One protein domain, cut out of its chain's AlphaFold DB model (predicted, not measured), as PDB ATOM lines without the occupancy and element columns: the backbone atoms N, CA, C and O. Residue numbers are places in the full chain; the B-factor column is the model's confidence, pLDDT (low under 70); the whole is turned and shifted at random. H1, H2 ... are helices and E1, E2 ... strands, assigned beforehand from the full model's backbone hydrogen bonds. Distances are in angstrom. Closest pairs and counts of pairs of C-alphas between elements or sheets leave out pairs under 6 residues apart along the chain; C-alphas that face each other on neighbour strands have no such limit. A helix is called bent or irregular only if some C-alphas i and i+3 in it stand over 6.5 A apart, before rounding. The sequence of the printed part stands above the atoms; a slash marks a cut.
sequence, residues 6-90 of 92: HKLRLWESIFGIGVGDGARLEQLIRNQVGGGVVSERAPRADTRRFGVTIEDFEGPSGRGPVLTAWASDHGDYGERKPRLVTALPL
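What this domain is: This is residues 6 to 90 of the 92 residues of an uncharacterized protein of Rubrobacteraceae bacterium (UniProt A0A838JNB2). A long, twisted antiparallel sheet is built along one long strand, E2, with E1 on one side of it and E3 and E4 one after the other along its other side. The helices H1 and H2 cover opposite faces of the sheet around E3 and the later part of E2, while the part with E1 and E4 has no named helix over it; short E5 is added beside E3. The printed part has 85 residues, with two named helices and then five named strands in the order H1, H2, E1, E2, E3, E4, E5, a mixed class of helices and strands. It is only just compact, close to loose, with a radius of gyration of the C-alphas of 13.9 A, and is elongated, spanning 41 by 25 by 22 A.

How they stand to each other: H1, residues 6 to 15, is on the branched sheet, and its closest C-alphas to E2, residues 47 to 59, are those of Phe 15 and Gly 59, 4.4 A apart. H2, residues 22 to 35, is on the opposite face at a height over the sheet of 7.1 A. It lies over E2, across the strands at 80 degrees on the local plane; the closest C-alphas are those of Val 33 and Ile 54, 6.3 A apart. H1 and H2 are apart. E1, residues 37 to 44, and E2 form a hairpin, with N 39 and O 51 2.8 A apart, within hydrogen-bond range. E2 and E3, residues 62 to 68, form another, with N 54 and O 66 at 2.8 A. E1, E2 and E3 make a meander, each strand the antiparallel neighbour of the one before. E2 bends by 73 degrees at residue 56. E3 runs on into E4, residues 71 to 74, at 6 degrees; E4 is antiparallel to E2, with N 71 and O 50 at 2.8 A. E5, residues 87 to 89, is antiparallel to E3, with N 88 and O 67 at 2.8 A. Every O i to N i+4 pair is within hydrogen-bond range in H1, and 8 of 10 are in H2.

Where its parts are: H1 begins at C-alpha 6, (95.870, 103.166, 116.395), and is 14.0 A long. H2 is 20.9 A long and irregular, with C-alphas 31 and 34 7.1 A apart. E1 measures 21.2 A, E2 31.8 A and E3 17.5 A. E2 begins at C-alpha 47, (114.412, 123.210, 107.240). E5 ends at C-alpha 89, (104.060, 101.354, 109.378).

The domain as a whole: The two C-alphas farthest apart are those of Ser 61 and Asp 76, 41.5 A. The printed part has no cut. The link from E4 to E5, residues 75 to 86, is long. The mean pLDDT of the printed part is 78.1; it is under 70 at residue 6, residues 42 to 48 and residues 70 to 86.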
ATOM      1  N   HIS A   6      96.009 103.686 117.761       65.94
ATOM      2  CA  HIS A   6      95.870 103.166 116.395       65.94
ATOM      3  C   HIS A   6      97.200 102.715 115.772       65.94
ATOM      4  O   HIS A   6      97.241 101.701 115.085       65.94
ATOM      5  N   LYS A   7      98.296 103.440 116.027       70.62
ATOM      6  CA  LYS A   7      99.628 103.095 115.507       70.62
ATOM      7  C   LYS A   7     100.178 101.848 116.185       70.62
ATOM      8  O   LYS A   7     100.775 101.015 115.521       70.62
ATOM      9  N   LEU A   8      99.947 101.722 117.489       78.25
ATOM     10  CA  LEU A   8     100.343 100.550 118.259       78.25
ATOM     11  C   LEU A   8      99.659  99.277 117.739       78.25
ATOM     12  O   LEU A   8     100.341  98.289 117.509       78.25
ATOM     13  N   ARG A   9      98.347  99.324 117.458       82.69
ATOM     14  CA  ARG A   9      97.640  98.174 116.868       82.69
ATOM     15  C   ARG A   9      98.222  97.745 115.524       82.69
ATOM     16  O   ARG A   9      98.308  96.554 115.282       82.69
ATOM     17  N   LEU A  10      98.613  98.691 114.666       85.38
ATOM     18  CA  LEU A  10      99.224  98.373 113.366       85.38
ATOM     19  C   LEU A  10     100.604  97.726 113.522       85.38
ATOM     20  O   LEU A  10     100.921  96.772 112.818       85.38
ATOM     21  N   TRP A  11     101.413  98.232 114.454       87.81
ATOM     22  CA  TRP A  11     102.701  97.629 114.796       87.81
ATOM     23  C   TRP A  11     102.541  96.195 115.296       87.81
ATOM     24  O   TRP A  11     103.256  95.299 114.848       87.81
ATOM     25  N   GLU A  12     101.574  95.975 116.177       89.00
ATOM     26  CA  GLU A  12     101.289  94.660 116.733       89.00
ATOM     27  C   GLU A  12     100.735  93.714 115.661       89.00
ATOM     28  O   GLU A  12     101.232  92.604 115.514       89.00
ATOM     29  N   SER A  13      99.783  94.167 114.838       88.44
ATOM     30  CA  SER A  13      99.131  93.315 113.840       88.44
ATOM     31  C   SER A  13     100.029  92.929 112.667       88.44
ATOM     32  O   SER A  13      99.874  91.840 112.129       88.44
ATOM     33  N   ILE A  14     100.916  93.826 112.222       87.94
ATOM     34  CA  ILE A  14     101.754  93.594 111.032       87.94
ATOM     35  C   ILE A  14     103.095  92.983 111.431       87.94
ATOM     36  O   ILE A  14     103.587  92.067 110.778       87.94
ATOM     37  N   PHE A  15     103.694  93.492 112.505       91.38
ATOM     38  CA  PHE A  15     105.072  93.177 112.858       91.38
ATOM     39  C   PHE A  15     105.193  92.413 114.172       91.38
ATOM     40  O   PHE A  15     106.269  91.897 114.448       91.38
ATOM     41  N   GLY A  16     104.136  92.306 114.981       90.31
ATOM     42  CA  GLY A  16     104.229  91.705 116.315       90.31
ATOM     43  C   GLY A  16     104.997  92.580 117.306       90.31
ATOM     44  O   GLY A  16     105.681  92.056 118.180       90.31
ATOM     45  N   ILE A  17     104.946  93.907 117.134       89.38
ATOM     46  CA  ILE A  17     105.574  94.884 118.034       89.38
ATOM     47  C   ILE A  17     104.493  95.552 118.887       89.38
ATOM     48  O   ILE A  17     103.692  96.339 118.380       89.38
ATOM     49  N   GLY A  18     104.480  95.243 120.180       87.75
ATOM     50  CA  GLY A  18     103.465  95.686 121.128       87.75
ATOM     51  C   GLY A  18     103.962  96.716 122.144       87.75
ATOM     52  O   GLY A  18     104.998  97.373 121.996       87.75
ATOM     53  N   VAL A  19     103.184  96.881 123.215       85.56
ATOM     54  CA  VAL A  19     103.581  97.717 124.359       85.56
ATOM     55  C   VAL A  19     104.788  97.082 125.047       85.56
ATOM     56  O   VAL A  19     104.758  95.907 125.385       85.56
ATOM     57  N   GLY A  20     105.833  97.874 125.297       85.50
ATOM     58  CA  GLY A  20     107.061  97.408 125.957       85.50
ATOM     59  C   GLY A  20     108.179  96.999 124.995       85.50
ATOM     60  O   GLY A  20     109.341  97.005 125.388       85.50
ATOM     61  N   ASP A  21     107.882  96.791 123.710       87.62
ATOM     62  CA  ASP A  21     108.871  96.397 122.695       87.62
ATOM     63  C   ASP A  21     109.720  97.564 122.155       87.62
ATOM     64  O   ASP A  21     110.358  97.445 121.110       87.62
ATOM     65  N   GLY A  22     109.756  98.709 122.841       83.94
ATOM     66  CA  GLY A  22     110.430  99.919 122.353       83.94
ATOM     67  C   GLY A  22     111.907  99.696 122.008       83.94
ATOM     68  O   GLY A  22     112.348 100.069 120.923       83.94
ATOM     69  N   ALA A  23     112.651  99.021 122.890       85.69
ATOM     70  CA  ALA A  23     114.062  98.701 122.664       85.69
ATOM     71  C   ALA A  23     114.259  97.711 121.504       85.69
ATOM     72  O   ALA A  23     115.171  97.864 120.690       85.69
ATOM     73  N   ARG A  24     113.367  96.720 121.388       89.25
ATOM     74  CA  ARG A  24     113.388  95.736 120.300       89.25
ATOM     75  C   ARG A  24     113.112  96.399 118.954       89.25
ATOM     76  O   ARG A  24     113.832  96.151 117.992       89.25
ATOM     77  N   LEU A  25     112.104  97.268 118.897       87.56
ATOM     78  CA  LEU A  25     111.775  98.051 117.712       87.56
ATOM     79  C   LEU A  25     112.957  98.929 117.286       87.56
ATOM     80  O   LEU A  25     113.303  98.955 116.108       87.56
ATOM     81  N   GLU A  26     113.603  99.613 118.233       86.25
ATOM     82  CA  GLU A  26     114.796 100.410 117.940       86.25
ATOM     83  C   GLU A  26     115.911  99.556 117.323       86.25
ATOM     84  O   GLU A  26     116.487  99.942 116.305       86.25
ATOM     85  N   GLN A  27     116.196  98.386 117.898       88.50
ATOM     86  CA  GLN A  27     117.233  97.497 117.385       88.50
ATOM     87  C   GLN A  27     116.906  96.981 115.976       88.50
ATOM     88  O   GLN A  27     117.775  96.990 115.104       88.50
ATOM     89  N   LEU A  28     115.651  96.596 115.720       90.94
ATOM     90  CA  LEU A  28     115.202  96.165 114.392       90.94
ATOM     91  C   LEU A  28     115.382  97.274 113.353       90.94
ATOM     92  O   LEU A  28     115.928  97.021 112.281       90.94
ATOM     93  N   ILE A  29     114.991  98.507 113.686       87.88
ATOM     94  CA  ILE A  29     115.179  99.665 112.806       87.88
ATOM     95  C   ILE A  29     116.667  99.893 112.538       87.88
ATOM     96  O   ILE A  29     117.052 100.031 111.383       87.88
ATOM     97  N   ARG A  30     117.524  99.894 113.566       87.50
ATOM     98  CA  ARG A  30     118.976 100.105 113.399       87.50
ATOM     99  C   ARG A  30     119.624  99.066 112.486       87.50
ATOM    100  O   ARG A  30     120.490  99.427 111.697       87.50
ATOM    101  N   ASN A  31     119.192  97.814 112.574       90.44
ATOM    102  CA  ASN A  31     119.745  96.731 111.764       90.44
ATOM    103  C   ASN A  31     119.320  96.818 110.291       90.44
ATOM    104  O   ASN A  31     120.055  96.363 109.422       90.44
ATOM    105  N   GLN A  32     118.148  97.391 110.009       91.56
ATOM    106  CA  GLN A  32     117.530  97.345 108.677       91.56
ATOM    107  C   GLN A  32     117.545  98.691 107.941       91.56
ATOM    108  O   GLN A  32     117.424  98.728 106.719       91.56
ATOM    109  N   VAL A  33     117.751  99.808 108.649       86.56
ATOM    110  CA  VAL A  33     117.737 101.162 108.064       86.56
ATOM    111  C   VAL A  33     118.795 101.360 106.978       86.56
ATOM    112  O   VAL A  33     118.580 102.157 106.070       86.56
ATOM    113  N   GLY A  34     119.902 100.611 107.021       85.19
ATOM    114  CA  GLY A  34     120.952 100.662 105.998       85.19
ATOM    115  C   GLY A  34     120.486 100.236 104.600       85.19
ATOM    116  O   GLY A  34     121.094 100.650 103.619       85.19
ATOM    117  N   GLY A  35     119.405  99.455 104.502       83.50
ATOM    118  CA  GLY A  35     118.781  99.069 103.231       83.50
ATOM    119  C   GLY A  35     117.618  99.969 102.802       83.50
ATOM    120  O   GLY A  35     116.974  99.690 101.796       83.50
ATOM    121  N   GLY A  36     117.301 101.011 103.573       86.44
ATOM    122  CA  GLY A  36     116.161 101.879 103.302       86.44
ATOM    123  C   GLY A  36     116.444 102.972 102.268       86.44
ATOM    124  O   GLY A  36     117.571 103.432 102.092       86.44
ATOM    125  N   VAL A  37     115.387 103.435 101.607       86.94
ATOM    126  CA  VAL A  37     115.428 104.534 100.640       86.94
ATOM    127  C   VAL A  37     115.308 105.865 101.375       86.94
ATOM    128  O   VAL A  37     114.306 106.135 102.043       86.94
ATOM    129  N   VAL A  38     116.321 106.719 101.233       85.56
ATOM    130  CA  VAL A  38     116.290 108.088 101.760       85.56
ATOM    131  C   VAL A  38     115.377 108.941 100.882       85.56
ATOM    132  O   VAL A  38     115.547 109.013  99.669       85.56
ATOM    133  N   SER A  39     114.418 109.614 101.504       83.06
ATOM    134  CA  SER A  39     113.546 110.596 100.867       83.06
ATOM    135  C   SER A  39     113.761 111.960 101.503       83.06
ATOM    136  O   SER A  39     113.826 112.075 102.726       83.06
ATOM    137  N   GLU A  40     113.822 113.002 100.681       79.44
ATOM    138  CA  GLU A  40     113.790 114.389 101.137       79.44
ATOM    139  C   GLU A  40     112.391 114.964 100.907       79.44
ATOM    140  O   GLU A  40     111.814 114.838  99.826       79.44
ATOM    141  N   ARG A  41     111.820 115.596 101.933       71.75
ATOM    142  CA  ARG A  41     110.586 116.364 101.783       71.75
ATOM    143  C   ARG A  41     110.943 117.803 101.441       71.75
ATOM    144  O   ARG A  41     111.881 118.347 102.021       71.75
ATOM    145  N   ALA A  42     110.146 118.417 100.564       67.06
ATOM    146  CA  ALA A  42     110.314 119.814 100.172       67.06
ATOM    147  C   ALA A  42     110.551 120.715 101.402       67.06
ATOM    148  O   ALA A  42     109.813 120.593 102.393       67.06
ATOM    149  N   PRO A  43     111.570 121.590 101.355       67.88
ATOM    150  CA  PRO A  43     111.943 122.413 102.491       67.88
ATOM    151  C   PRO A  43     110.781 123.321 102.903       67.88
ATOM    152  O   PRO A  43     110.086 123.904 102.072       67.88
ATOM    153  N   ARG A  44     110.560 123.443 104.215       66.00
ATOM    154  CA  ARG A  44     109.703 124.485 104.797       66.00
ATOM    155  C   ARG A  44     110.609 125.437 105.556       66.00
ATOM    156  O   ARG A  44     111.221 124.981 106.516       66.00
ATOM    157  N   ALA A  45     110.655 126.707 105.144       65.75
ATOM    158  CA  ALA A  45     111.382 127.771 105.847       65.75
ATOM    159  C   ALA A  45     112.784 127.311 106.300       65.75
ATOM    160  O   ALA A  45     113.040 127.149 107.491       65.75
ATOM    161  N   ASP A  46     113.631 126.963 105.326       67.81
ATOM    162  CA  ASP A  46     115.043 126.584 105.516       67.81
ATOM    163  C   ASP A  46     115.309 125.307 106.326       67.81
ATOM    164  O   ASP A  46     116.446 124.998 106.674       67.81
ATOM    165  N   THR A  47     114.269 124.515 106.594       65.75
ATOM    166  CA  THR A  47     114.412 123.210 107.240       65.75
ATOM    167  C   THR A  47     114.308 122.097 106.203       65.75
ATOM    168  O   THR A  47     113.217 121.841 105.674       65.75
ATOM    169  N   ARG A  48     115.419 121.398 105.942       68.25
ATOM    170  CA  ARG A  48     115.409 120.162 105.143       68.25
ATOM    171  C   ARG A  48     114.930 119.017 106.021       68.25
ATOM    172  O   ARG A  48     115.267 118.936 107.202       68.25
ATOM    173  N   ARG A  49     114.092 118.143 105.468       73.19
ATOM    174  CA  ARG A  49     113.551 116.994 106.199       73.19
ATOM    175  C   ARG A  49     113.862 115.718 105.447       73.19
ATOM    176  O   ARG A  49     113.406 115.560 104.320       73.19
ATOM    177  N   PHE A  50     114.554 114.797 106.106       75.00
ATOM    178  CA  PHE A  50     114.949 113.512 105.534       75.00
ATOM    179  C   PHE A  50     114.267 112.368 106.264       75.00
ATOM    180  O   PHE A  50     114.320 112.320 107.486       75.00
ATOM    181  N   GLY A  51     113.640 111.454 105.541       83.69
ATOM    182  CA  GLY A  51     113.071 110.223 106.081       83.69
ATOM    183  C   GLY A  51     113.713 109.030 105.392       83.69
ATOM    184  O   GLY A  51     114.149 109.144 104.249       83.69
ATOM    185  N   VAL A  52     113.772 107.890 106.072       87.44
ATOM    186  CA  VAL A  52     114.196 106.629 105.452       87.44
ATOM    187  C   VAL A  52     113.013 105.678 105.428       87.44
ATOM    188  O   VAL A  52     112.460 105.368 106.488       87.44
ATOM    189  N   THR A  53     112.638 105.223 104.237       90.88
ATOM    190  CA  THR A  53     111.631 104.178 104.047       90.88
ATOM    191  C   THR A  53     112.325 102.831 103.914       90.88
ATOM    192  O   THR A  53     113.130 102.630 103.012       90.88
ATOM    193  N   ILE A  54     112.006 101.900 104.803       91.12
ATOM    194  CA  ILE A  54     112.430 100.504 104.722       91.12
ATOM    195  C   ILE A  54     111.256  99.743 104.099       91.12
ATOM    196  O   ILE A  54     110.257  99.537 104.779       91.12
ATOM    197  N   GLU A  55     111.328  99.409 102.808       90.31
ATOM    198  CA  GLU A  55     110.195  98.831 102.052       90.31
ATOM    199  C   GLU A  55     109.800  97.422 102.526       90.31
ATOM    200  O   GLU A  55     108.613  97.108 102.582       90.31
ATOM    201  N   ASP A  56     110.778  96.597 102.910       91.12
ATOM    202  CA  ASP A  56     110.568  95.236 103.426       91.12
ATOM    203  C   ASP A  56     111.086  95.128 104.867       91.12
ATOM    204  O   ASP A  56     112.004  94.368 105.165       91.12
ATOM    205  N   PHE A  57     110.558  95.963 105.771       92.81
ATOM    206  CA  PHE A  57     110.930  95.892 107.183       92.81
ATOM    207  C   PHE A  57     110.443  94.571 107.776       92.81
ATOM    208  O   PHE A  57     109.247  94.285 107.773       92.81
ATOM    209  N   GLU A  58     111.364  93.789 108.321       93.75
ATOM    210  CA  GLU A  58     111.100  92.504 108.947       93.75
ATOM    211  C   GLU A  58     110.903  92.663 110.455       93.75
ATOM    212  O   GLU A  58     111.802  93.066 111.202       93.75
ATOM    213  N   GLY A  59     109.689  92.348 110.896       91.31
ATOM    214  CA  GLY A  59     109.314  92.244 112.294       91.31
ATOM    215  C   GLY A  59     109.135  90.787 112.736       91.31
ATOM    216  O   GLY A  59     109.089  89.878 111.909       91.31
ATOM    217  N   PRO A  60     108.991  90.554 114.049       92.44
ATOM    218  CA  PRO A  60     108.763  89.228 114.628       92.44
ATOM    219  C   PRO A  60     107.645  88.395 113.988       92.44
ATOM    220  O   PRO A  60     107.747  87.172 113.960       92.44
ATOM    221  N   SER A  61     106.577  89.041 113.521       90.75
ATOM    222  CA  SER A  61     105.382  88.354 113.012       90.75
ATOM    223  C   SER A  61     105.109  88.575 111.528       90.75
ATOM    224  O   SER A  61     104.182  87.971 110.995       90.75
ATOM    225  N   GLY A  62     105.884  89.415 110.845       90.94
ATOM    226  CA  GLY A  62     105.591  89.757 109.460       90.94
ATOM    227  C   GLY A  62     106.528  90.799 108.882       90.94
ATOM    228  O   GLY A  62     107.464  91.261 109.539       90.94
ATOM    229  N   ARG A  63     106.269  91.153 107.623       92.38
ATOM    230  CA  ARG A  63     107.072  92.103 106.855       92.38
ATOM    231  C   ARG A  63     106.206  93.158 106.186       92.38
ATOM    232  O   ARG A  63     105.029  92.918 105.919       92.38
ATOM    233  N   GLY A  64     106.786  94.321 105.918       89.56
ATOM    234  CA  GLY A  64     106.089  95.414 105.252       89.56
ATOM    235  C   GLY A  64     106.806  96.756 105.377       89.56
ATOM    236  O   GLY A  64     107.803  96.865 106.084       89.56
ATOM    237  N   PRO A  65     106.302  97.803 104.714       90.88
ATOM    238  CA  PRO A  65     107.017  99.065 104.631       90.88
ATOM    239  C   PRO A  65     106.930  99.877 105.929       90.88
ATOM    240  O   PRO A  65     105.858 100.058 106.513       90.88
ATOM    241  N   VAL A  66     108.063 100.434 106.359       89.50
ATOM    242  CA  VAL A  66     108.181 101.308 107.534       89.50
ATOM    243  C   VAL A  66     108.882 102.604 107.154       89.50
ATOM    244  O   VAL A  66     110.012 102.602 106.673       89.50
ATOM    245  N   LEU A  67     108.244 103.735 107.448       87.00
ATOM    246  CA  LEU A  67     108.868 105.051 107.370       87.00
ATOM    247  C   LEU A  67     109.454 105.423 108.731       87.00
ATOM    248  O   LEU A  67     108.732 105.596 109.719       87.00
ATOM    249  N   THR A  68     110.768 105.593 108.779       82.69
ATOM    250  CA  THR A  68     111.441 106.218 109.920       82.69
ATOM    251  C   THR A  68     111.131 107.716 109.963       82.69
ATOM    252  O   THR A  68     110.874 108.353 108.941       82.69
ATOM    253  N   ALA A  69     111.089 108.294 111.164       74.31
ATOM    254  CA  ALA A  69     110.786 109.706 111.350       74.31
ATOM    255  C   ALA A  69     111.713 110.602 110.542       74.31
ATOM    256  O   ALA A  69     112.898 110.325 110.384       74.31
ATOM    257  N   TRP A  70     111.159 111.741 110.143       67.00
ATOM    258  CA  TRP A  70     111.902 112.777 109.459       67.00
ATOM    259  C   TRP A  70     112.953 113.399 110.393       67.00
ATOM    260  O   TRP A  70     112.592 114.050 111.376       67.00
ATOM    261  N   ALA A  71     114.238 113.239 110.083       65.25
ATOM    262  CA  ALA A  71     115.295 114.079 110.627       65.25
ATOM    263  C   ALA A  71     115.127 115.494 110.059       65.25
ATOM    264  O   ALA A  71     114.920 115.651 108.856       65.25
ATOM    265  N   SER A  72     115.162 116.512 110.919       63.91
ATOM    266  CA  SER A  72     115.124 117.917 110.498       63.91
ATOM    267  C   SER A  72     116.527 118.492 110.589       63.91
ATOM    268  O   SER A  72     117.124 118.471 111.663       63.91
ATOM    269  N   ASP A  73     117.027 118.981 109.464       60.75
ATOM    270  CA  ASP A  73     118.243 119.773 109.386       60.75
ATOM    271  C   ASP A  73     117.817 121.243 109.353       60.75
ATOM    272  O   ASP A  73     117.246 121.718 108.366       60.75
ATOM    273  N   HIS A  74     117.961 121.911 110.496       57.53
ATOM    274  CA  HIS A  74     117.827 123.359 110.595       57.53
ATOM    275  C   HIS A  74     119.216 123.916 110.308       57.53
ATOM    276  O   HIS A  74     120.152 123.485 110.974       57.53
ATOM    277  N   GLY A  75     119.351 124.842 109.357       49.12
ATOM    278  CA  GLY A  75     120.636 125.351 108.850       49.12
ATOM    279  C   GLY A  75     121.616 125.984 109.858       49.12
ATOM    280  O   GLY A  75     122.616 126.550 109.426       49.12
ATOM    281  N   ASP A  76     121.386 125.869 111.167       47.44
ATOM    282  CA  ASP A  76     122.373 126.157 112.206       47.44
ATOM    283  C   ASP A  76     123.332 124.966 112.367       47.44
ATOM    284  O   ASP A  76     123.104 124.011 113.117       47.44
ATOM    285  N   TYR A  77     124.438 125.048 111.626       49.03
ATOM    286  CA  TYR A  77     125.621 124.203 111.752       49.03
ATOM    287  C   TYR A  77     126.125 124.207 113.203       49.03
ATOM    288  O   TYR A  77     126.668 125.203 113.674       49.03
ATOM    289  N   GLY A  78     125.986 123.089 113.915       43.53
ATOM    290  CA  GLY A  78     126.561 122.985 115.253       43.53
ATOM    291  C   GLY A  78     126.451 121.614 115.892       43.53
ATOM    292  O   GLY A  78     127.449 120.914 116.009       43.53
ATOM    293  N   GLU A  79     125.271 121.217 116.374       41.91
ATOM    294  CA  GLU A  79     125.261 120.216 117.460       41.91
ATOM    295  C   GLU A  79     124.123 119.191 117.450       41.91
ATOM    296  O   GLU A  79     124.061 118.315 118.319       41.91
ATOM    297  N   ARG A  80     123.214 119.207 116.470       46.97
ATOM    298  CA  ARG A  80     122.089 118.259 116.469       46.97
ATOM    299  C   ARG A  80     122.360 117.065 115.569       46.97
ATOM    300  O   ARG A  80     121.977 117.032 114.408       46.97
ATOM    301  N   LYS A  81     122.981 116.034 116.156       47.50
ATOM    302  CA  LYS A  81     123.008 114.683 115.574       47.50
ATOM    303  C   LYS A  81     121.575 114.282 115.184       47.50
ATOM    304  O   LYS A  81     120.689 114.427 116.033       47.50
ATOM    305  N   PRO A  82     121.327 113.768 113.967       50.72
ATOM    306  CA  PRO A  82     120.001 113.303 113.579       50.72
ATOM    307  C   PRO A  82     119.525 112.246 114.582       50.72
ATOM    308  O   PRO A  82     120.195 111.238 114.814       50.72
ATOM    309  N   ARG A  83     118.387 112.506 115.236       51.22
ATOM    310  CA  ARG A  83     117.755 111.572 116.174       51.22
ATOM    311  C   ARG A  83     116.503 111.007 115.532       51.22
ATOM    312  O   ARG A  83     115.630 111.754 115.095       51.22
ATOM    313  N   LEU A  84     116.406 109.686 115.512       57.66
ATOM    314  CA  LEU A  84     115.208 108.990 115.076       57.66
ATOM    315  C   LEU A  84     114.148 109.123 116.177       57.66
ATOM    316  O   LEU A  84     114.254 108.508 117.232       57.66
ATOM    317  N   VAL A  85     113.161 109.993 115.966       61.28
ATOM    318  CA  VAL A  85     112.156 110.328 116.996       61.28
ATOM    319  C   VAL A  85     110.996 109.317 117.011       61.28
ATOM    320  O   VAL A  85     110.378 109.055 118.046       61.28
ATOM    321  N   THR A  86     110.684 108.721 115.857       69.06
ATOM    322  CA  THR A  86     109.605 107.737 115.690       69.06
ATOM    323  C   THR A  86     109.826 106.880 114.438       69.06
ATOM    324  O   THR A  86     110.692 107.173 113.624       69.06
ATOM    325  N   ALA A  87     109.038 105.825 114.264       76.06
ATOM    326  CA  ALA A  87     108.858 105.120 112.998       76.06
ATOM    327  C   ALA A  87     107.382 104.731 112.858       76.06
ATOM    328  O   ALA A  87     106.664 104.657 113.862       76.06
ATOM    329  N   LEU A  88     106.910 104.551 111.627       84.12
ATOM    330  CA  LEU A  88     105.499 104.359 111.307       84.12
ATOM    331  C   LEU A  88     105.360 103.250 110.248       84.12
ATOM    332  O   LEU A  88     106.019 103.357 109.214       84.12
ATOM    333  N   PRO A  89     104.483 102.251 110.445       81.44
ATOM    334  CA  PRO A  89     104.060 101.354 109.378       81.44
ATOM    335  C   PRO A  89     103.389 102.169 108.275       81.44
ATOM    336  O   PRO A  89     102.549 103.028 108.566       81.44
ATOM    337  N   LEU A  90     103.748 101.907 107.023       82.12
ATOM    338  CA  LEU A  90     103.033 102.436 105.871       82.12
ATOM    339  C   LEU A  90     101.959 101.418 105.482       82.12
ATOM    340  O   LEU A  90     102.258 100.275 105.154       82.12
TER     341      LEU A  90